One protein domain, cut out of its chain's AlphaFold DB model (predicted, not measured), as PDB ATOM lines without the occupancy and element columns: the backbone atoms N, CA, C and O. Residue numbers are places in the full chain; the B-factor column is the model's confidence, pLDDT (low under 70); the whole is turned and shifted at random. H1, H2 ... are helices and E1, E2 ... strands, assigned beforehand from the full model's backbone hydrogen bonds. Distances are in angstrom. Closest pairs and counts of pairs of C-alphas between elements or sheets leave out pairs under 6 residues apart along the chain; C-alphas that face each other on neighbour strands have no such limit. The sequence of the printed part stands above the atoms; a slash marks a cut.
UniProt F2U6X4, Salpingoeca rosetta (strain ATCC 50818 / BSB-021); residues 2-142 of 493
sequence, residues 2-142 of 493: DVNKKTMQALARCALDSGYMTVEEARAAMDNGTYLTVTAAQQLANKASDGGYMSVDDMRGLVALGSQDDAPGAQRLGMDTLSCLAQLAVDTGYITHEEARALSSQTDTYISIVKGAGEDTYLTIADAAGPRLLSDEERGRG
ATOM      1  N   ASP A   2      20.108  -1.761   5.990       73.44
ATOM      2  CA  ASP A   2      21.008  -2.704   5.289       73.44
ATOM      3  C   ASP A   2      20.344  -3.642   4.268       73.44
ATOM      4  O   ASP A   2      21.022  -4.116   3.359       73.44
ATOM      5  N   VAL A   3      19.039  -3.912   4.387       70.38
ATOM      6  CA  VAL A   3      18.344  -4.862   3.495       70.38
ATOM      7  C   VAL A   3      18.330  -4.343   2.053       70.38
ATOM      8  O   VAL A   3      18.764  -5.054   1.154       70.38
ATOM      9  N   ASN A   4      17.964  -3.077   1.835       72.75
ATOM     10  CA  ASN A   4      17.882  -2.498   0.488       72.75
ATOM     11  C   ASN A   4      19.260  -2.439  -0.188       72.75
ATOM     12  O   ASN A   4      19.384  -2.776  -1.364       72.75
ATOM     13  N   LYS A   5      20.314  -2.107   0.574       79.94
ATOM     14  CA  LYS A   5      21.693  -2.097   0.067       79.94
ATOM     15  C   LYS A   5      22.164  -3.499  -0.325       79.94
ATOM     16  O   LYS A   5      22.715  -3.669  -1.410       79.94
ATOM     17  N   LYS A   6      21.929  -4.511   0.518       78.31
ATOM     18  CA  LYS A   6      22.287  -5.908   0.215       78.31
ATOM     19  C   LYS A   6      21.557  -6.428  -1.019       78.31
ATOM     20  O   LYS A   6      22.178  -7.059  -1.869       78.31
ATOM     21  N   THR A   7      20.276  -6.108  -1.153       75.19
ATOM     22  CA  THR A   7      19.475  -6.481  -2.321       75.19
ATOM     23  C   THR A   7      19.993  -5.831  -3.592       75.19
ATOM     24  O   THR A   7      20.176  -6.519  -4.589       75.19
ATOM     25  N   MET A   8      20.280  -4.529  -3.567       80.50
ATOM     26  CA  MET A   8      20.835  -3.850  -4.739       80.50
ATOM     27  C   MET A   8      22.204  -4.407  -5.117       80.50
ATOM     28  O   MET A   8      22.466  -4.626  -6.294       80.50
ATOM     29  N   GLN A   9      23.045  -4.733  -4.135       83.94
ATOM     30  CA  GLN A   9      24.313  -5.422  -4.382       83.94
ATOM     31  C   GLN A   9      24.109  -6.812  -4.999       83.94
ATOM     32  O   GLN A   9      24.863  -7.207  -5.885       83.94
ATOM     33  N   ALA A  10      23.088  -7.550  -4.567       81.75
ATOM     34  CA  ALA A  10      22.753  -8.852  -5.126       81.75
ATOM     35  C   ALA A  10      22.208  -8.754  -6.559       81.75
ATOM     36  O   ALA A  10      22.647  -9.507  -7.427       81.75
ATOM     37  N   LEU A  11      21.320  -7.796  -6.837       82.44
ATOM     38  CA  LEU A  11      20.813  -7.524  -8.185       82.44
ATOM     39  C   LEU A  11      21.935  -7.050  -9.117       82.44
ATOM     40  O   LEU A  11      22.034  -7.523 -10.247       82.44
ATOM     41  N   ALA A  12      22.828  -6.186  -8.627       84.81
ATOM     42  CA  ALA A  12      24.009  -5.731  -9.355       84.81
ATOM     43  C   ALA A  12      24.951  -6.897  -9.700       84.81
ATOM     44  O   ALA A  12      25.407  -7.008 -10.837       84.81
ATOM     45  N   ARG A  13      25.199  -7.814  -8.755       84.12
ATOM     46  CA  ARG A  13      25.972  -9.041  -9.013       84.12
ATOM     47  C   ARG A  13      25.279  -9.956 -10.015       84.12
ATOM     48  O   ARG A  13      25.931 -10.437 -10.933       84.12
ATOM     49  N   CYS A  14      23.963 -10.133  -9.901       83.62
ATOM     50  CA  CYS A  14      23.183 -10.922 -10.853       83.62
ATOM     51  C   CYS A  14      23.269 -10.359 -12.279       83.62
ATOM     52  O   CYS A  14      23.409 -11.125 -13.238       83.62
ATOM     53  N   ALA A  15      23.196  -9.033 -12.428       83.19
ATOM     54  CA  ALA A  15      23.359  -8.363 -13.713       83.19
ATOM     55  C   ALA A  15      24.789  -8.507 -14.259       83.19
ATOM     56  O   ALA A  15      24.950  -8.821 -15.437       83.19
ATOM     57  N   LEU A  16      25.812  -8.363 -13.408       87.19
ATOM     58  CA  LEU A  16      27.217  -8.558 -13.780       87.19
ATOM     59  C   LEU A  16      27.489  -9.988 -14.274       87.19
ATOM     60  O   LEU A  16      28.022 -10.174 -15.366       87.19
ATOM     61  N   ASP A  17      27.070 -10.999 -13.512       84.44
ATOM     62  CA  ASP A  17      27.296 -12.413 -13.840       84.44
ATOM     63  C   ASP A  17      26.500 -12.861 -15.077       84.44
ATOM     64  O   ASP A  17      26.890 -13.799 -15.774       84.44
ATOM     65  N   SER A  18      25.400 -12.167 -15.384       83.50
ATOM     66  CA  SER A  18      24.625 -12.377 -16.614       83.50
ATOM     67  C   SER A  18      25.180 -11.609 -17.824       83.50
ATOM     68  O   SER A  18      24.675 -11.794 -18.928       83.50
ATOM     69  N   GLY A  19      26.208 -10.771 -17.642       85.06
ATOM     70  CA  GLY A  19      26.799  -9.943 -18.699       85.06
ATOM     71  C   GLY A  19      25.959  -8.723 -19.091       85.06
ATOM     72  O   GLY A  19      26.175  -8.157 -20.158       85.06
ATOM     73  N   TYR A  20      24.997  -8.329 -18.252       84.25
ATOM     74  CA  TYR A  20      24.081  -7.204 -18.491       84.25
ATOM     75  C   TYR A  20      24.620  -5.874 -17.961       84.25
ATOM     76  O   TYR A  20      24.030  -4.821 -18.192       84.25
ATOM     77  N   MET A  21      25.715  -5.935 -17.208       86.69
ATOM     78  CA  MET A  21      26.361  -4.792 -16.587       86.69
ATOM     79  C   MET A  21      27.874  -5.019 -16.577       86.69
ATOM     80  O   MET A  21      28.342  -6.149 -16.416       86.69
ATOM     81  N   THR A  22      28.647  -3.958 -16.770       86.62
ATOM     82  CA  THR A  22      30.111  -3.991 -16.716       86.62
ATOM     83  C   THR A  22      30.614  -4.053 -15.271       86.62
ATOM     84  O   THR A  22      29.901  -3.738 -14.319       86.62
ATOM     85  N   VAL A  23      31.881  -4.449 -15.084       85.31
ATOM     86  CA  VAL A  23      32.517  -4.497 -13.752       85.31
ATOM     87  C   VAL A  23      32.549  -3.111 -13.094       85.31
ATOM     88  O   VAL A  23      32.413  -3.013 -11.876       85.31
ATOM     89  N   GLU A  24      32.715  -2.049 -13.886       84.75
ATOM     90  CA  GLU A  24      32.767  -0.668 -13.394       84.75
ATOM     91  C   GLU A  24      31.395  -0.202 -12.902       84.75
ATOM     92  O   GLU A  24      31.281   0.248 -11.762       84.75
ATOM     93  N   GLU A  25      30.341  -0.419 -13.693       81.56
ATOM     94  CA  GLU A  25      28.955  -0.130 -13.302       81.56
ATOM     95  C   GLU A  25      28.529  -0.946 -12.073       81.56
ATOM     96  O   GLU A  25      27.920  -0.409 -11.148       81.56
ATOM     97  N   ALA A  26      28.904  -2.229 -12.012       82.12
ATOM     98  CA  ALA A  26      28.628  -3.081 -10.861       82.12
ATOM     99  C   ALA A  26      29.316  -2.577  -9.595       82.12
ATOM    100  O   ALA A  26      28.722  -2.588  -8.517       82.12
ATOM    101  N   ARG A  27      30.572  -2.139  -9.707       83.12
ATOM    102  CA  ARG A  27      31.328  -1.597  -8.580       83.12
ATOM    103  C   ARG A  27      30.703  -0.302  -8.074       83.12
ATOM    104  O   ARG A  27      30.458  -0.186  -6.878       83.12
ATOM    105  N   ALA A  28      30.352   0.596  -8.988       78.75
ATOM    106  CA  ALA A  28      29.686   1.850  -8.674       78.75
ATOM    107  C   ALA A  28      28.331   1.598  -7.964       78.75
ATOM    108  O   ALA A  28      28.066   2.147  -6.889       78.75
ATOM    109  N   ALA A  29      27.526   0.665  -8.487       77.06
ATOM    110  CA  ALA A  29      26.269   0.222  -7.883       77.06
ATOM    111  C   ALA A  29      26.455  -0.385  -6.480       77.06
ATOM    112  O   ALA A  29      25.649  -0.142  -5.578       77.06
ATOM    113  N   MET A  30      27.519  -1.170  -6.273       77.69
ATOM    114  CA  MET A  30      27.808  -1.816  -4.990       77.69
ATOM    115  C   MET A  30      28.309  -0.838  -3.920       77.69
ATOM    116  O   MET A  30      27.928  -0.987  -2.751       77.69
ATOM    117  N   ASP A  31      29.124   0.144  -4.310       79.25
ATOM    118  CA  ASP A  31      29.731   1.126  -3.405       79.25
ATOM    119  C   ASP A  31      28.674   2.136  -2.922       79.25
ATOM    120  O   ASP A  31      28.475   2.309  -1.711       79.25
ATOM    121  N   ASN A  32      27.880   2.674  -3.853       70.81
ATOM    122  CA  ASN A  32      26.815   3.643  -3.565       70.81
ATOM    123  C   ASN A  32      25.502   2.971  -3.112       70.81
ATOM    124  O   ASN A  32      24.600   3.625  -2.587       70.81
ATOM    125  N   GLY A  33      25.392   1.648  -3.284       60.41
ATOM    126  CA  GLY A  33      24.364   0.798  -2.684       60.41
ATOM    127  C   GLY A  33      22.933   1.027  -3.164       60.41
ATOM    128  O   GLY A  33      22.010   0.564  -2.496       60.41
ATOM    129  N   THR A  34      22.727   1.765  -4.256       63.97
ATOM    130  CA  THR A  34      21.397   2.304  -4.568       63.97
ATOM    131  C   THR A  34      21.027   2.357  -6.036       63.97
ATOM    132  O   THR A  34      19.904   2.764  -6.283       63.97
ATOM    133  N   TYR A  35      21.850   1.932  -7.003       75.25
ATOM    134  CA  TYR A  35      21.426   2.000  -8.407       75.25
ATOM    135  C   TYR A  35      21.679   0.761  -9.257       75.25
ATOM    136  O   TYR A  35      22.655   0.044  -9.074       75.25
ATOM    137  N   LEU A  36      20.775   0.544 -10.213       80.25
ATOM    138  CA  LEU A  36      20.959  -0.315 -11.381       80.25
ATOM    139  C   LEU A  36      20.836   0.546 -12.642       80.25
ATOM    140  O   LEU A  36      20.009   1.457 -12.670       80.25
ATOM    141  N   THR A  37      21.599   0.261 -13.696       81.00
ATOM    142  CA  THR A  37      21.356   0.916 -14.991       81.00
ATOM    143  C   THR A  37      20.008   0.460 -15.560       81.00
ATOM    144  O   THR A  37      19.589  -0.683 -15.342       81.00
ATOM    145  N   VAL A  38      19.310   1.336 -16.293       79.81
ATOM    146  CA  VAL A  38      18.028   0.979 -16.940       79.81
ATOM    147  C   VAL A  38      18.189  -0.241 -17.844       79.81
ATOM    148  O   VAL A  38      17.368  -1.154 -17.794       79.81
ATOM    149  N   THR A  39      19.288  -0.319 -18.597       80.19
ATOM    150  CA  THR A  39      19.591  -1.461 -19.466       80.19
ATOM    151  C   THR A  39      19.745  -2.758 -18.674       80.19
ATOM    152  O   THR A  39      19.135  -3.766 -19.036       80.19
ATOM    153  N   ALA A  40      20.498  -2.745 -17.568       80.19
ATOM    154  CA  ALA A  40      20.658  -3.926 -16.724       80.19
ATOM    155  C   ALA A  40      19.316  -4.375 -16.132       80.19
ATOM    156  O   ALA A  40      19.010  -5.568 -16.111       80.19
ATOM    157  N   ALA A  41      18.479  -3.431 -15.701       82.06
ATOM    158  CA  ALA A  41      17.176  -3.748 -15.134       82.06
ATOM    159  C   ALA A  41      16.199  -4.283 -16.179       82.06
ATOM    160  O   ALA A  41      15.473  -5.232 -15.902       82.06
ATOM    161  N   GLN A  42      16.220  -3.734 -17.392       84.50
ATOM    162  CA  GLN A  42      15.418  -4.219 -18.510       84.50
ATOM    163  C   GLN A  42      15.826  -5.642 -18.919       84.50
ATOM    164  O   GLN A  42      14.975  -6.478 -19.216       84.50
ATOM    165  N   GLN A  43      17.121  -5.960 -18.885       85.50
ATOM    166  CA  GLN A  43      17.595  -7.313 -19.176       85.50
ATOM    167  C   GLN A  43      17.272  -8.300 -18.045       85.50
ATOM    168  O   GLN A  43      16.858  -9.428 -18.321       85.50
ATOM    169  N   LEU A  44      17.357  -7.877 -16.779       82.81
ATOM    170  CA  LEU A  44      16.866  -8.672 -15.648       82.81
ATOM    171  C   LEU A  44      15.350  -8.895 -15.718       82.81
ATOM    172  O   LEU A  44      14.891 -10.001 -15.450       82.81
ATOM    173  N   ALA A  45      14.585  -7.886 -16.130       84.88
ATOM    174  CA  ALA A  45      13.147  -7.969 -16.359       84.88
ATOM    175  C   ALA A  45      12.793  -8.985 -17.452       84.88
ATOM    176  O   ALA A  45      11.932  -9.839 -17.245       84.88
ATOM    177  N   ASN A  46      13.501  -8.959 -18.585       85.81
ATOM    178  CA  ASN A  46      13.332  -9.957 -19.643       85.81
ATOM    179  C   ASN A  46      13.620 -11.369 -19.120       85.81
ATOM    180  O   ASN A  46      12.827 -12.282 -19.326       85.81
ATOM    181  N   LYS A  47      14.698 -11.531 -18.345       85.25
ATOM    182  CA  LYS A  47      15.055 -12.815 -17.731       85.25
ATOM    183  C   LYS A  47      14.026 -13.283 -16.693       85.25
ATOM    184  O   LYS A  47      13.745 -14.476 -16.608       85.25
ATOM    185  N   ALA A  48      13.445 -12.362 -15.921       83.00
ATOM    186  CA  ALA A  48      12.353 -12.654 -14.995       83.00
ATOM    187  C   ALA A  48      11.092 -13.106 -15.750       83.00
ATOM    188  O   ALA A  48      10.456 -14.078 -15.346       83.00
ATOM    189  N   SER A  49      10.767 -12.453 -16.869       87.31
ATOM    190  CA  SER A  49       9.660 -12.838 -17.752       87.31
ATOM    191  C   SER A  49       9.880 -14.220 -18.373       87.31
ATOM    192  O   SER A  49       8.968 -15.044 -18.354       87.31
ATOM    193  N   ASP A  50      11.085 -14.516 -18.871       83.19
ATOM    194  CA  ASP A  50      11.434 -15.827 -19.444       83.19
ATOM    195  C   ASP A  50      11.360 -16.953 -18.403       83.19
ATOM    196  O   ASP A  50      11.014 -18.092 -18.721       83.19
ATOM    197  N   GLY A  51      11.665 -16.633 -17.141       80.25
ATOM    198  CA  GLY A  51      11.496 -17.536 -16.003       80.25
ATOM    199  C   GLY A  51      10.048 -17.687 -15.522       80.25
ATOM    200  O   GLY A  51       9.799 -18.488 -14.626       80.25
ATOM    201  N   GLY A  52       9.098 -16.937 -16.093       85.19
ATOM    202  CA  GLY A  52       7.698 -16.918 -15.663       85.19
ATOM    203  C   GLY A  52       7.459 -16.187 -14.338       85.19
ATOM    204  O   GLY A  52       6.377 -16.308 -13.769       85.19
ATOM    205  N   TYR A  53       8.448 -15.439 -13.840       78.25
ATOM    206  CA  TYR A  53       8.348 -14.686 -12.589       78.25
ATOM    207  C   TYR A  53       7.632 -13.355 -12.762       78.25
ATOM    208  O   TYR A  53       7.147 -12.822 -11.774       78.25
ATOM    209  N   MET A  54       7.584 -12.813 -13.979       85.31
ATOM    210  CA  MET A  54       7.048 -11.482 -14.251       85.31
ATOM    211  C   MET A  54       6.115 -11.507 -15.458       85.31
ATOM    212  O   MET A  54       6.387 -12.204 -16.437       85.31
ATOM    213  N   SER A  55       5.009 -10.761 -15.392       86.50
ATOM    214  CA  SER A  55       4.081 -10.673 -16.517       86.50
ATOM    215  C   SER A  55       4.661  -9.816 -17.649       86.50
ATOM    216  O   SER A  55       5.501  -8.937 -17.435       86.50
ATOM    217  N   VAL A  56       4.195 -10.055 -18.878       82.88
ATOM    218  CA  VAL A  56       4.595  -9.257 -20.051       82.88
ATOM    219  C   VAL A  56       4.155  -7.796 -19.900       82.88
ATOM    220  O   VAL A  56       4.837  -6.902 -20.400       82.88
ATOM    221  N   ASP A  57       3.054  -7.538 -19.193       80.19
ATOM    222  CA  ASP A  57       2.552  -6.185 -18.950       80.19
ATOM    223  C   ASP A  57       3.438  -5.426 -17.949       80.19
ATOM    224  O   ASP A  57       3.807  -4.280 -18.212       80.19
ATOM    225  N   ASP A  58       3.896  -6.087 -16.879       80.50
ATOM    226  CA  ASP A  58       4.859  -5.509 -15.927       80.50
ATOM    227  C   ASP A  58       6.215  -5.239 -16.592       80.50
ATOM    228  O   ASP A  58       6.844  -4.201 -16.369       80.50
ATOM    229  N   MET A  59       6.651  -6.148 -17.472       82.44
ATOM    230  CA  MET A  59       7.854  -5.959 -18.283       82.44
ATOM    231  C   MET A  59       7.709  -4.752 -19.211       82.44
ATOM    232  O   MET A  59       8.604  -3.910 -19.258       82.44
ATOM    233  N   ARG A  60       6.572  -4.613 -19.905       80.94
ATOM    234  CA  ARG A  60       6.290  -3.447 -20.755       80.94
ATOM    235  C   ARG A  60       6.282  -2.144 -19.966       80.94
ATOM    236  O   ARG A  60       6.781  -1.154 -20.492       80.94
ATOM    237  N   GLY A  61       5.787  -2.147 -18.727       80.31
ATOM    238  CA  GLY A  61       5.904  -1.005 -17.817       80.31
ATOM    239  C   GLY A  61       7.364  -0.599 -17.593       80.31
ATOM    240  O   GLY A  61       7.717   0.563 -17.766       80.31
ATOM    241  N   LEU A  62       8.237  -1.575 -17.326       77.69
ATOM    242  CA  LEU A  62       9.687  -1.380 -17.173       77.69
ATOM    243  C   LEU A  62      10.397  -0.891 -18.441       77.69
ATOM    244  O   LEU A  62      11.320  -0.086 -18.356       77.69
ATOM    245  N   VAL A  63       9.968  -1.349 -19.618       78.38
ATOM    246  CA  VAL A  63      10.518  -0.890 -20.904       78.38
ATOM    247  C   VAL A  63      10.060   0.531 -21.235       78.38
ATOM    248  O   VAL A  63      10.868   1.359 -21.652       78.38
ATOM    249  N   ALA A  64       8.773   0.826 -21.034       78.44
ATOM    250  CA  ALA A  64       8.196   2.141 -21.300       78.44
ATOM    251  C   ALA A  64       8.856   3.232 -20.443       78.44
ATOM    252  O   ALA A  64       9.069   4.346 -20.917       78.44
ATOM    253  N   LEU A  65       9.256   2.870 -19.222       69.19
ATOM    254  CA  LEU A  65      10.013   3.720 -18.309       69.19
ATOM    255  C   LEU A  65      11.360   4.199 -18.869       69.19
ATOM    256  O   LEU A  65      11.775   5.312 -18.567       69.19
ATOM    257  N   GLY A  66      12.038   3.388 -19.686       65.94
ATOM    258  CA  GLY A  66      13.307   3.771 -20.313       65.94
ATOM    259  C   GLY A  66      13.154   4.662 -21.549       65.94
ATOM    260  O   GLY A  66      14.152   5.166 -22.044       65.94
ATOM    261  N   SER A  67      11.932   4.830 -22.070       69.00
ATOM    262  CA  SER A  67      11.658   5.540 -23.333       69.00
ATOM    263  C   SER A  67      10.968   6.898 -23.152       69.00
ATOM    264  O   SER A  67      10.708   7.585 -24.137       69.00
ATOM    265  N   GLN A  68      10.617   7.288 -21.923       63.88
ATOM    266  CA  GLN A  68      10.019   8.595 -21.651       63.88
ATOM    267  C   GLN A  68      11.096   9.630 -21.334       63.88
ATOM    268  O   GLN A  68      11.438   9.859 -20.178       63.88
ATOM    269  N   ASP A  69      11.597  10.292 -22.375       61.03
ATOM    270  CA  ASP A  69      12.602  11.351 -22.241       61.03
ATOM    271  C   ASP A  69      12.060  12.675 -21.657       61.03
ATOM    272  O   ASP A  69      12.849  13.501 -21.193       61.03
ATOM    273  N   ASP A  70      10.734  12.873 -21.595       53.50
ATOM    274  CA  ASP A  70      10.147  14.221 -21.483       53.50
ATOM    275  C   ASP A  70       9.364  14.550 -20.193       53.50
ATOM    276  O   ASP A  70       8.788  15.633 -20.090       53.50
ATOM    277  N   ALA A  71       9.336  13.685 -19.169       53.81
ATOM    278  CA  ALA A  71       8.641  14.012 -17.916       53.81
ATOM    279  C   ALA A  71       9.444  13.618 -16.663       53.81
ATOM    280  O   ALA A  71       9.572  12.428 -16.378       53.81
ATOM    281  N   PRO A  72       9.923  14.583 -15.844       52.00
ATOM    282  CA  PRO A  72      10.594  14.322 -14.567       52.00
ATOM    283  C   PRO A  72       9.592  13.926 -13.464       52.00
ATOM    284  O   PRO A  72       9.543  14.520 -12.389       52.00
ATOM    285  N   GLY A  73       8.752  12.929 -13.739       56.31
ATOM    286  CA  GLY A  73       7.888  12.296 -12.754       56.31
ATOM    287  C   GLY A  73       8.556  11.029 -12.241       56.31
ATOM    288  O   GLY A  73       8.834  10.127 -13.025       56.31
ATOM    289  N   ALA A  74       8.794  10.939 -10.931       56.53
ATOM    290  CA  ALA A  74       9.207   9.693 -10.295       56.53
ATOM    291  C   ALA A  74       8.094   8.651 -10.482       56.53
ATOM    292  O   ALA A  74       7.126   8.613  -9.722       56.53
ATOM    293  N   GLN A  75       8.195   7.837 -11.529       63.59
ATOM    294  CA  GLN A  75       7.265   6.739 -11.730       63.59
ATOM    295  C   GLN A  75       7.577   5.642 -10.725       63.59
ATOM    296  O   GLN A  75       8.723   5.223 -10.566       63.59
ATOM    297  N   ARG A  76       6.533   5.220 -10.016       62.75
ATOM    298  CA  ARG A  76       6.605   4.155  -9.027       62.75
ATOM    299  C   ARG A  76       6.394   2.833  -9.743       62.75
ATOM    300  O   ARG A  76       5.311   2.585 -10.266       62.75
ATOM    301  N   LEU A  77       7.419   1.988  -9.745       66.94
ATOM    302  CA  LEU A  77       7.227   0.576 -10.061       66.94
ATOM    303  C   LEU A  77       6.373  -0.074  -8.970       66.94
ATOM    304  O   LEU A  77       6.555   0.209  -7.783       66.94
ATOM    305  N   GLY A  78       5.430  -0.919  -9.387       74.88
ATOM    306  CA  GLY A  78       4.579  -1.668  -8.471       74.88
ATOM    307  C   GLY A  78       5.397  -2.616  -7.594       74.88
ATOM    308  O   GLY A  78       6.466  -3.093  -7.984       74.88
ATOM    309  N   MET A  79       4.879  -2.916  -6.401       76.38
ATOM    310  CA  MET A  79       5.510  -3.874  -5.483       76.38
ATOM    311  C   MET A  79       5.633  -5.278  -6.074       76.38
ATOM    312  O   MET A  79       6.568  -6.014  -5.742       76.38
ATOM    313  N   ASP A  80       4.738  -5.614  -6.998       81.69
ATOM    314  CA  ASP A  80       4.749  -6.882  -7.714       81.69
ATOM    315  C   ASP A  80       6.048  -7.033  -8.512       81.69
ATOM    316  O   ASP A  80       6.759  -8.019  -8.351       81.69
ATOM    317  N   THR A  81       6.461  -5.998  -9.249       81.25
ATOM    318  CA  THR A  81       7.692  -6.011 -10.049       81.25
ATOM    319  C   THR A  81       8.951  -6.187  -9.196       81.25
ATOM    320  O   THR A  81       9.855  -6.947  -9.553       81.25
ATOM    321  N   LEU A  82       9.008  -5.520  -8.037       80.62
ATOM    322  CA  LEU A  82      10.100  -5.684  -7.070       80.62
ATOM    323  C   LEU A  82      10.155  -7.111  -6.523       80.62
ATOM    324  O   LEU A  82      11.236  -7.690  -6.414       80.62
ATOM    325  N   SER A  83       8.991  -7.686  -6.229       85.38
ATOM    326  CA  SER A  83       8.869  -9.062  -5.751       85.38
ATOM    327  C   SER A  83       9.323 -10.069  -6.814       85.38
ATOM    328  O   SER A  83      10.041 -11.014  -6.486       85.38
ATOM    329  N   CYS A  84       8.997  -9.837  -8.090       85.44
ATOM    330  CA  CYS A  84       9.455 -10.658  -9.215       85.44
ATOM    331  C   CYS A  84      10.985 -10.629  -9.364       85.44
ATOM    332  O   CYS A  84      11.621 -11.676  -9.503       85.44
ATOM    333  N   LEU A  85      11.591  -9.437  -9.297       81.56
ATOM    334  CA  LEU A  85      13.048  -9.273  -9.383       81.56
ATOM    335  C   LEU A  85      13.766  -9.869  -8.165       81.56
ATOM    336  O   LEU A  85      14.816 -10.498  -8.314       81.56
ATOM    337  N   ALA A  86      13.194  -9.723  -6.968       82.06
ATOM    338  CA  ALA A  86      13.713 -10.348  -5.758       82.06
ATOM    339  C   ALA A  86      13.669 -11.880  -5.860       82.06
ATOM    340  O   ALA A  86      14.655 -12.541  -5.549       82.06
ATOM    341  N   GLN A  87      12.573 -12.453  -6.362       86.25
ATOM    342  CA  GLN A  87      12.459 -13.899  -6.551       86.25
ATOM    343  C   GLN A  87      13.486 -14.424  -7.567       86.25
ATOM    344  O   GLN A  87      14.177 -15.402  -7.282       86.25
ATOM    345  N   LEU A  88      13.705 -13.712  -8.678       82.06
ATOM    346  CA  LEU A  88      14.776 -14.039  -9.627       82.06
ATOM    347  C   LEU A  88      16.161 -14.055  -8.947       82.06
ATOM    348  O   LEU A  88      16.977 -14.942  -9.215       82.06
ATOM    349  N   ALA A  89      16.433 -13.095  -8.058       77.75
ATOM    350  CA  ALA A  89      17.679 -13.040  -7.294       77.75
ATOM    351  C   ALA A  89      17.816 -14.201  -6.286       77.75
ATOM    352  O   ALA A  89      18.936 -14.642  -6.014       77.75
ATOM    353  N   VAL A  90      16.702 -14.732  -5.765       85.56
ATOM    354  CA  VAL A  90      16.693 -15.948  -4.932       85.56
ATOM    355  C   VAL A  90      17.025 -17.183  -5.755       85.56
ATOM    356  O   VAL A  90      17.904 -17.954  -5.375       85.56
ATOM    357  N   ASP A  91      16.368 -17.361  -6.901       79.94
ATOM    358  CA  ASP A  91      16.530 -18.564  -7.728       79.94
ATOM    359  C   ASP A  91      17.925 -18.657  -8.356       79.94
ATOM    360  O   ASP A  91      18.439 -19.741  -8.637       79.94
ATOM    361  N   THR A  92      18.577 -17.509  -8.520       75.94
ATOM    362  CA  THR A  92      19.980 -17.414  -8.934       75.94
ATOM    363  C   THR A  92      20.971 -17.510  -7.767       75.94
ATOM    364  O   THR A  92      22.171 -17.651  -8.000       75.94
ATOM    365  N   GLY A  93      20.485 -17.524  -6.522       80.31
ATOM    366  CA  GLY A  93      21.273 -17.763  -5.314       80.31
ATOM    367  C   GLY A  93      22.005 -16.540  -4.760       80.31
ATOM    368  O   GLY A  93      22.932 -16.716  -3.968       80.31
ATOM    369  N   TYR A  94      21.629 -15.320  -5.157       72.19
ATOM    370  CA  TYR A  94      22.269 -14.094  -4.659       72.19
ATOM    371  C   TYR A  94      21.643 -13.554  -3.373       72.19
ATOM    372  O   TYR A  94      22.351 -12.910  -2.599       72.19
ATOM    373  N   ILE A  95      20.352 -13.813  -3.138       80.94
ATOM    374  CA  ILE A  95      19.670 -13.502  -1.873       80.94
ATOM    375  C   ILE A  95      18.909 -14.718  -1.345       80.94
ATOM    376  O   ILE A  95      18.565 -15.642  -2.079       80.94
ATOM    377  N   THR A  96      18.638 -14.722  -0.048       82.50
ATOM    378  CA  THR A  96      17.806 -15.736   0.605       82.50
ATOM    379  C   THR A  96      16.313 -15.448   0.408       82.50
ATOM    380  O   THR A  96      15.904 -14.305   0.205       82.50
ATOM    381  N   HIS A  97      15.458 -16.474   0.530       82.69
ATOM    382  CA  HIS A  97      13.997 -16.286   0.515       82.69
ATOM    383  C   HIS A  97      13.509 -15.323   1.613       82.69
ATOM    384  O   HIS A  97      12.508 -14.634   1.420       82.69
ATOM    385  N   GLU A  98      14.198 -15.262   2.756       80.00
ATOM    386  CA  GLU A  98      13.871 -14.336   3.844       80.00
ATOM    387  C   GLU A  98      14.169 -12.885   3.458       80.00
ATOM    388  O   GLU A  98      13.340 -12.010   3.698       80.00
ATOM    389  N   GLU A  99      15.300 -12.633   2.792       77.31
ATOM    390  CA  GLU A  99      15.651 -11.310   2.264       77.31
ATOM    391  C   GLU A  99      14.687 -10.871   1.153       77.31
ATOM    392  O   GLU A  99      14.245  -9.723   1.144       77.31
ATOM    393  N   ALA A 100      14.282 -11.790   0.270       81.56
ATOM    394  CA  ALA A 100      13.269 -11.508  -0.747       81.56
ATOM    395  C   ALA A 100      11.894 -11.190  -0.142       81.56
ATOM    396  O   ALA A 100      11.237 -10.236  -0.556       81.56
ATOM    397  N   ARG A 101      11.474 -11.945   0.882       81.69
ATOM    398  CA  ARG A 101      10.237 -11.669   1.624       81.69
ATOM    399  C   ARG A 101      10.318 -10.347   2.390       81.69
ATOM    400  O   ARG A 101       9.319  -9.643   2.478       81.69
ATOM    401  N   ALA A 102      11.484  -9.992   2.929       77.38
ATOM    402  CA  ALA A 102      11.675  -8.717   3.612       77.38
ATOM    403  C   ALA A 102      11.442  -7.532   2.660       77.38
ATOM    404  O   ALA A 102      10.810  -6.560   3.066       77.38
ATOM    405  N   LEU A 103      11.865  -7.640   1.395       74.62
ATOM    406  CA  LEU A 103      11.622  -6.618   0.369       74.62
ATOM    407  C   LEU A 103      10.144  -6.482   0.008       74.62
ATOM    408  O   LEU A 103       9.650  -5.366  -0.085       74.62
ATOM    409  N   SER A 104       9.435  -7.600  -0.172       75.69
ATOM    410  CA  SER A 104       8.007  -7.567  -0.514       75.69
ATOM    411  C   SER A 104       7.113  -7.186   0.670       75.69
ATOM    412  O   SER A 104       5.993  -6.723   0.478       75.69
ATOM    413  N   SER A 105       7.603  -7.358   1.903       74.69
ATOM    414  CA  SER A 105       6.881  -6.986   3.125       74.69
ATOM    415  C   SER A 105       6.963  -5.499   3.480       74.69
ATOM    416  O   SER A 105       6.169  -5.029   4.293       74.69
ATOM    417  N   GLN A 106       7.914  -4.754   2.906       70.62
ATOM    418  CA  GLN A 106       8.036  -3.321   3.153       70.62
ATOM    419  C   GLN A 106       7.037  -2.576   2.268       70.62
ATOM    420  O   GLN A 106       7.308  -2.309   1.103       70.62
ATOM    421  N   THR A 107       5.893  -2.210   2.851       60.53
ATOM    422  CA  THR A 107       4.771  -1.511   2.190       60.53
ATOM    423  C   THR A 107       5.130  -0.153   1.583       60.53
ATOM    424  O   THR A 107       4.332   0.422   0.850       60.53
ATOM    425  N   ASP A 108       6.334   0.330   1.874       63.47
ATOM    426  CA  ASP A 108       6.791   1.683   1.603       63.47
ATOM    427  C   ASP A 108       8.004   1.739   0.663       63.47
ATOM    428  O   ASP A 108       8.487   2.818   0.330       63.47
ATOM    429  N   THR A 109       8.492   0.599   0.172       62.69
ATOM    430  CA  THR A 109       9.624   0.591  -0.760       62.69
ATOM    431  C   THR A 109       9.140   0.796  -2.193       62.69
ATOM    432  O   THR A 109       8.226   0.120  -2.650       62.69
ATOM    433  N   TYR A 110       9.753   1.705  -2.945       65.50
ATOM    434  CA  TYR A 110       9.482   1.870  -4.373       65.50
ATOM    435  C   TYR A 110      10.781   1.994  -5.160       65.50
ATOM    436  O   TYR A 110      11.802   2.450  -4.643       65.50
ATOM    437  N   ILE A 111      10.741   1.596  -6.432       65.94
ATOM    438  CA  ILE A 111      11.832   1.889  -7.357       65.94
ATOM    439  C   ILE A 111      11.528   3.231  -8.032       65.94
ATOM    440  O   ILE A 111      10.480   3.369  -8.660       65.94
ATOM    441  N   SER A 112      12.426   4.206  -7.901       66.75
ATOM    442  CA  SER A 112      12.417   5.464  -8.652       66.75
ATOM    443  C   SER A 112      13.521   5.504  -9.687       66.75
ATOM    444  O   SER A 112      14.669   5.168  -9.407       66.75
ATOM    445  N   ILE A 113      13.194   6.008 -10.867       67.56
ATOM    446  CA  ILE A 113      14.178   6.286 -11.903       67.56
ATOM    447  C   ILE A 113      14.720   7.699 -11.713       67.56
ATOM    448  O   ILE A 113      13.958   8.660 -11.625       67.56
ATOM    449  N   VAL A 114      16.040   7.814 -11.634       69.88
ATOM    450  CA  VAL A 114      16.767   9.074 -11.504       69.88
ATOM    451  C   VAL A 114      17.651   9.230 -12.735       69.88
ATOM    452  O   VAL A 114      18.521   8.398 -12.997       69.88
ATOM    453  N   LYS A 115      17.429  10.302 -13.498       70.56
ATOM    454  CA  LYS A 115      18.324  10.702 -14.587       70.56
ATOM    455  C   LYS A 115      19.600  11.272 -13.965       70.56
ATOM    456  O   LYS A 115      19.527  12.206 -13.165       70.56
ATOM    457  N   GLY A 116      20.743  10.661 -14.258       66.75
ATOM    458  CA  GLY A 116      22.042  11.141 -13.802       66.75
ATOM    459  C   GLY A 116      22.579  12.268 -14.679       66.75
ATOM    460  O   GLY A 116      21.897  12.778 -15.567       66.75
ATOM    461  N   ALA A 117      23.824  12.671 -14.422       63.56
ATOM    462  CA  ALA A 117      24.526  13.604 -15.295       63.56
ATOM    463  C   ALA A 117      24.841  12.914 -16.637       63.56
ATOM    464  O   ALA A 117      25.623  11.970 -16.663       63.56
ATOM    465  N   GLY A 118      24.231  13.384 -17.731       70.56
ATOM    466  CA  GLY A 118      24.384  12.818 -19.078       70.56
ATOM    467  C   GLY A 118      23.123  12.111 -19.590       70.56
ATOM    468  O   GLY A 118      22.003  12.495 -19.248       70.56
ATOM    469  N   GLU A 119      23.314  11.094 -20.435       62.97
ATOM    470  CA  GLU A 119      22.246  10.202 -20.933       62.97
ATOM    471  C   GLU A 119      21.985   9.016 -19.981       62.97
ATOM    472  O   GLU A 119      21.044   8.245 -20.172       62.97
ATOM    473  N   ASP A 120      22.781   8.892 -18.916       61.31
ATOM    474  CA  ASP A 120      22.695   7.769 -17.991       61.31
ATOM    475  C   ASP A 120      21.472   7.882 -17.085       61.31
ATOM    476  O   ASP A 120      21.264   8.864 -16.366       61.31
ATOM    477  N   THR A 121      20.670   6.824 -17.087       67.19
ATOM    478  CA  THR A 121      19.460   6.722 -16.280       67.19
ATOM    479  C   THR A 121      19.605   5.562 -15.293       67.19
ATOM    480  O   THR A 121      19.966   4.442 -15.669       67.19
ATOM    481  N   TYR A 122      19.331   5.836 -14.018       68.06
ATOM    482  CA  TYR A 122      19.575   4.932 -12.895       68.06
ATOM    483  C   TYR A 122      18.265   4.567 -12.192       68.06
ATOM    484  O   TYR A 122      17.431   5.428 -11.928       68.06
ATOM    485  N   LEU A 123      18.081   3.300 -11.837       67.44
ATOM    486  CA  LEU A 123      16.977   2.832 -10.996       67.44
ATOM    487  C   LEU A 123      17.419   2.783  -9.545       67.44
ATOM    488  O   LEU A 123      18.336   2.043  -9.216       67.44
ATOM    489  N   THR A 124      16.731   3.521  -8.686       70.25
ATOM    490  CA  THR A 124      17.004   3.632  -7.253       70.25
ATOM    491  C   THR A 124      15.885   3.034  -6.425       70.25
ATOM    492  O   THR A 124      14.723   3.187  -6.777       70.25
ATOM    493  N   ILE A 125      16.211   2.356  -5.324       64.81
ATOM    494  CA  ILE A 125      15.213   1.872  -4.363       64.81
ATOM    495  C   ILE A 125      15.138   2.868  -3.204       64.81
ATOM    496  O   ILE A 125      16.127   3.061  -2.496       64.81
ATOM    497  N   ALA A 126      13.976   3.485  -3.008       65.62
ATOM    498  CA  ALA A 126      13.718   4.444  -1.938       65.62
ATOM    499  C   ALA A 126      12.572   3.974  -1.029       65.62
ATOM    500  O   ALA A 126      11.714   3.196  -1.438       65.62
ATOM    501  N   ASP A 127      12.596   4.441   0.218       64.75
ATOM    502  CA  ASP A 127      11.539   4.250   1.220       64.75
ATOM    503  C   ASP A 127      10.475   5.363   1.081       64.75
ATOM    504  O   ASP A 127      10.770   6.430   0.535       64.75
ATOM    505  N   ALA A 128       9.250   5.177   1.585       52.16
ATOM    506  CA  ALA A 128       8.118   6.103   1.415       52.16
ATOM    507  C   ALA A 128       8.345   7.472   2.066       52.16
ATOM    508  O   ALA A 128       7.638   8.427   1.743       52.16
ATOM    509  N   ALA A 129       9.381   7.596   2.901       51.88
ATOM    510  CA  ALA A 129       9.940   8.873   3.344       51.88
ATOM    511  C   ALA A 129      10.462   9.758   2.185       51.88
ATOM    512  O   ALA A 129      10.857  10.901   2.414       51.88
ATOM    513  N   GLY A 130      10.430   9.252   0.948       43.31
ATOM    514  CA  GLY A 130      10.872   9.920  -0.263       43.31
ATOM    515  C   GLY A 130      12.307   9.530  -0.607       43.31
ATOM    516  O   GLY A 130      13.027   8.963   0.224       43.31
ATOM    517  N   PRO A 131      12.788   9.877  -1.815       46.75
ATOM    518  CA  PRO A 131      14.218   9.884  -2.022       46.75
ATOM    519  C   PRO A 131      14.734  10.902  -1.001       46.75
ATOM    520  O   PRO A 131      14.266  12.044  -0.988       46.75
ATOM    521  N   ARG A 132      15.706  10.544  -0.155       44.97
ATOM    522  CA  ARG A 132      16.649  11.571   0.294       44.97
ATOM    523  C   ARG A 132      17.341  12.012  -0.985       44.97
ATOM    524  O   ARG A 132      18.318  11.402  -1.405       44.97
ATOM    525  N   LEU A 133      16.684  12.935  -1.684       43.06
ATOM    526  CA  LEU A 133      17.146  13.521  -2.916       43.06
ATOM    527  C   LEU A 133      18.553  13.973  -2.587       43.06
ATOM    528  O   LEU A 133      18.736  14.725  -1.627       43.06
ATOM    529  N   LEU A 134      19.515  13.460  -3.351       43.91
ATOM    530  CA  LEU A 134      20.821  14.080  -3.459       43.91
ATOM    531  C   LEU A 134      20.566  15.587  -3.487       43.91
ATOM    532  O   LEU A 134      19.743  16.053  -4.295       43.91
ATOM    533  N   SER A 135      21.161  16.293  -2.529       47.84
ATOM    534  CA  SER A 135      21.074  17.748  -2.441       47.84
ATOM    535  C   SER A 135      21.391  18.341  -3.814       47.84
ATOM    536  O   SER A 135      22.120  17.733  -4.602       47.84
ATOM    537  N   ASP A 136      20.856  19.515  -4.146       44.47
ATOM    538  CA  ASP A 136      21.157  20.142  -5.443       44.47
ATOM    539  C   ASP A 136      22.680  20.326  -5.646       44.47
ATOM    540  O   ASP A 136      23.169  20.310  -6.775       44.47
ATOM    541  N   GLU A 137      23.447  20.368  -4.550       46.09
ATOM    542  CA  GLU A 137      24.912  20.327  -4.529       46.09
ATOM    543  C   GLU A 137      25.511  18.968  -4.923       46.09
ATOM    544  O   GLU A 137      26.509  18.937  -5.637       46.09
ATOM    545  N   GLU A 138      24.931  17.843  -4.506       50.00
ATOM    546  CA  GLU A 138      25.341  16.501  -4.951       50.00
ATOM    547  C   GLU A 138      24.889  16.219  -6.390       50.00
ATOM    548  O   GLU A 138      25.575  15.526  -7.142       50.00
ATOM    549  N   ARG A 139      23.757  16.800  -6.807       49.47
ATOM    550  CA  ARG A 139      23.233  16.694  -8.174       49.47
ATOM    551  C   ARG A 139      24.049  17.523  -9.175       49.47
ATOM    552  O   ARG A 139      24.210  17.107 -10.319       49.47
ATOM    553  N   GLY A 140      24.590  18.662  -8.736       42.19
ATOM    554  CA  GLY A 140      25.427  19.553  -9.544       42.19
ATOM    555  C   GLY A 140      26.885  19.108  -9.713       42.19
ATOM    556  O   GLY A 140      27.528  19.540 -10.663       42.19
ATOM    557  N   ARG A 141      27.411  18.235  -8.839       47.00
ATOM    558  CA  ARG A 141      28.836  17.842  -8.853       47.00
ATOM    559  C   ARG A 141      29.224  16.788  -9.891       47.00
ATOM    560  O   ARG A 141      30.408  16.584 -10.108       47.00
ATOM    561  N   GLY A 142      28.273  16.139 -10.563       40.38
ATOM    562  CA  GLY A 142      28.580  15.075 -11.523       40.38
ATOM    563  C   GLY A 142      29.196  13.830 -10.860       40.38
ATOM    564  O   GLY A 142      30.054  13.887  -9.985       40.38
TER     565      GLY A 142
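Overview. This is residues 2 to 142 of the 493 residues of a protein of Salpingoeca rosetta (strain ATCC 50818 / BSB-021) (UniProt F2U6X4). Three helical hairpins, H1 with H2, H3 with H4 and H5 with H6, meet crosswise through their first helices, and a small three-stranded sheet packs beside H1 and the start of H3. A tail after the sheet ends in the short helix H7, far from the helical body. The printed part has 141 residues, with seven named helices and three named strands in the order H1 H2 E1 H3 H4 H5 H6 E2 E3 H7; the sheet runs E1 E3 E2, antiparallel, and the class is mostly helix. The whole is compact, with a radius of gyration of the C-alphas of 14.2 A and spans of 39 by 31 by 30 A.

Arrangement. H1, residues 2 to 17, is the hub and touches four helices. It forms a hairpin with H2, residues 23 to 32, at a shallow tilt of 2 degrees, opposite ways; the closest C-alphas, of Gln 9 and Met 30, are 5.1 A apart. E1, residues 35 to 37, is an edge strand. H3, residues 38 to 50, only just touches H1, with 3 pairs of C-alphas within 8 A, the closest those of Ala 15 and Ala 40 at 6.0 A; they are about perpendicular at 80 degrees. H3 and H4, residues 56 to 65, form a hairpin, closest at the C-alphas of Ala 45 and Met 59, 6.0 A. H5, residues 79 to 91, touches H1 at a steep tilt of 62 degrees, closest at the C-alphas of Leu 11 and Ala 89, 6.4 A. H5 and H6, residues 97 to 105, form a hairpin at a shallow tilt of 5 degrees, closest at the C-alphas of Ala 86 and Ala 100, 5.2 A. E2, residues 110 to 115, and E3, residues 121 to 126, form a hairpin, with N 112 and O 124 at 2.8 A; between E1 and E3, N 123 and O 36 are at 2.8 A. H1 and H3 lie on the same face of the sheet, two layers, helices on one face of a sheet. H7, residues 136 to 140, touches no helix. In H1 to H7 every O i to N i+4 pair is within hydrogen-bond range.

Along the chain. H1 begins at C-alpha 2 (21.008, -2.704, 5.289) and is 22.4 A long. H3 is 18.2 A and H5 18.5 A, E2 16.1 A and E3 15.6 A. H7 ends at C-alpha 140 (25.427, 19.553, -9.544).

Size, cuts and confidence. The C-alphas farthest apart, of Gly 52 and Glu 137, are 42.5 A apart. The printed part has no cut. The link from H4 to H5 is long, 13 residues. Mean pLDDT of the printed part is 72.9; 48 residues are under 70, among them residues 65 to 77 and 125 to 142.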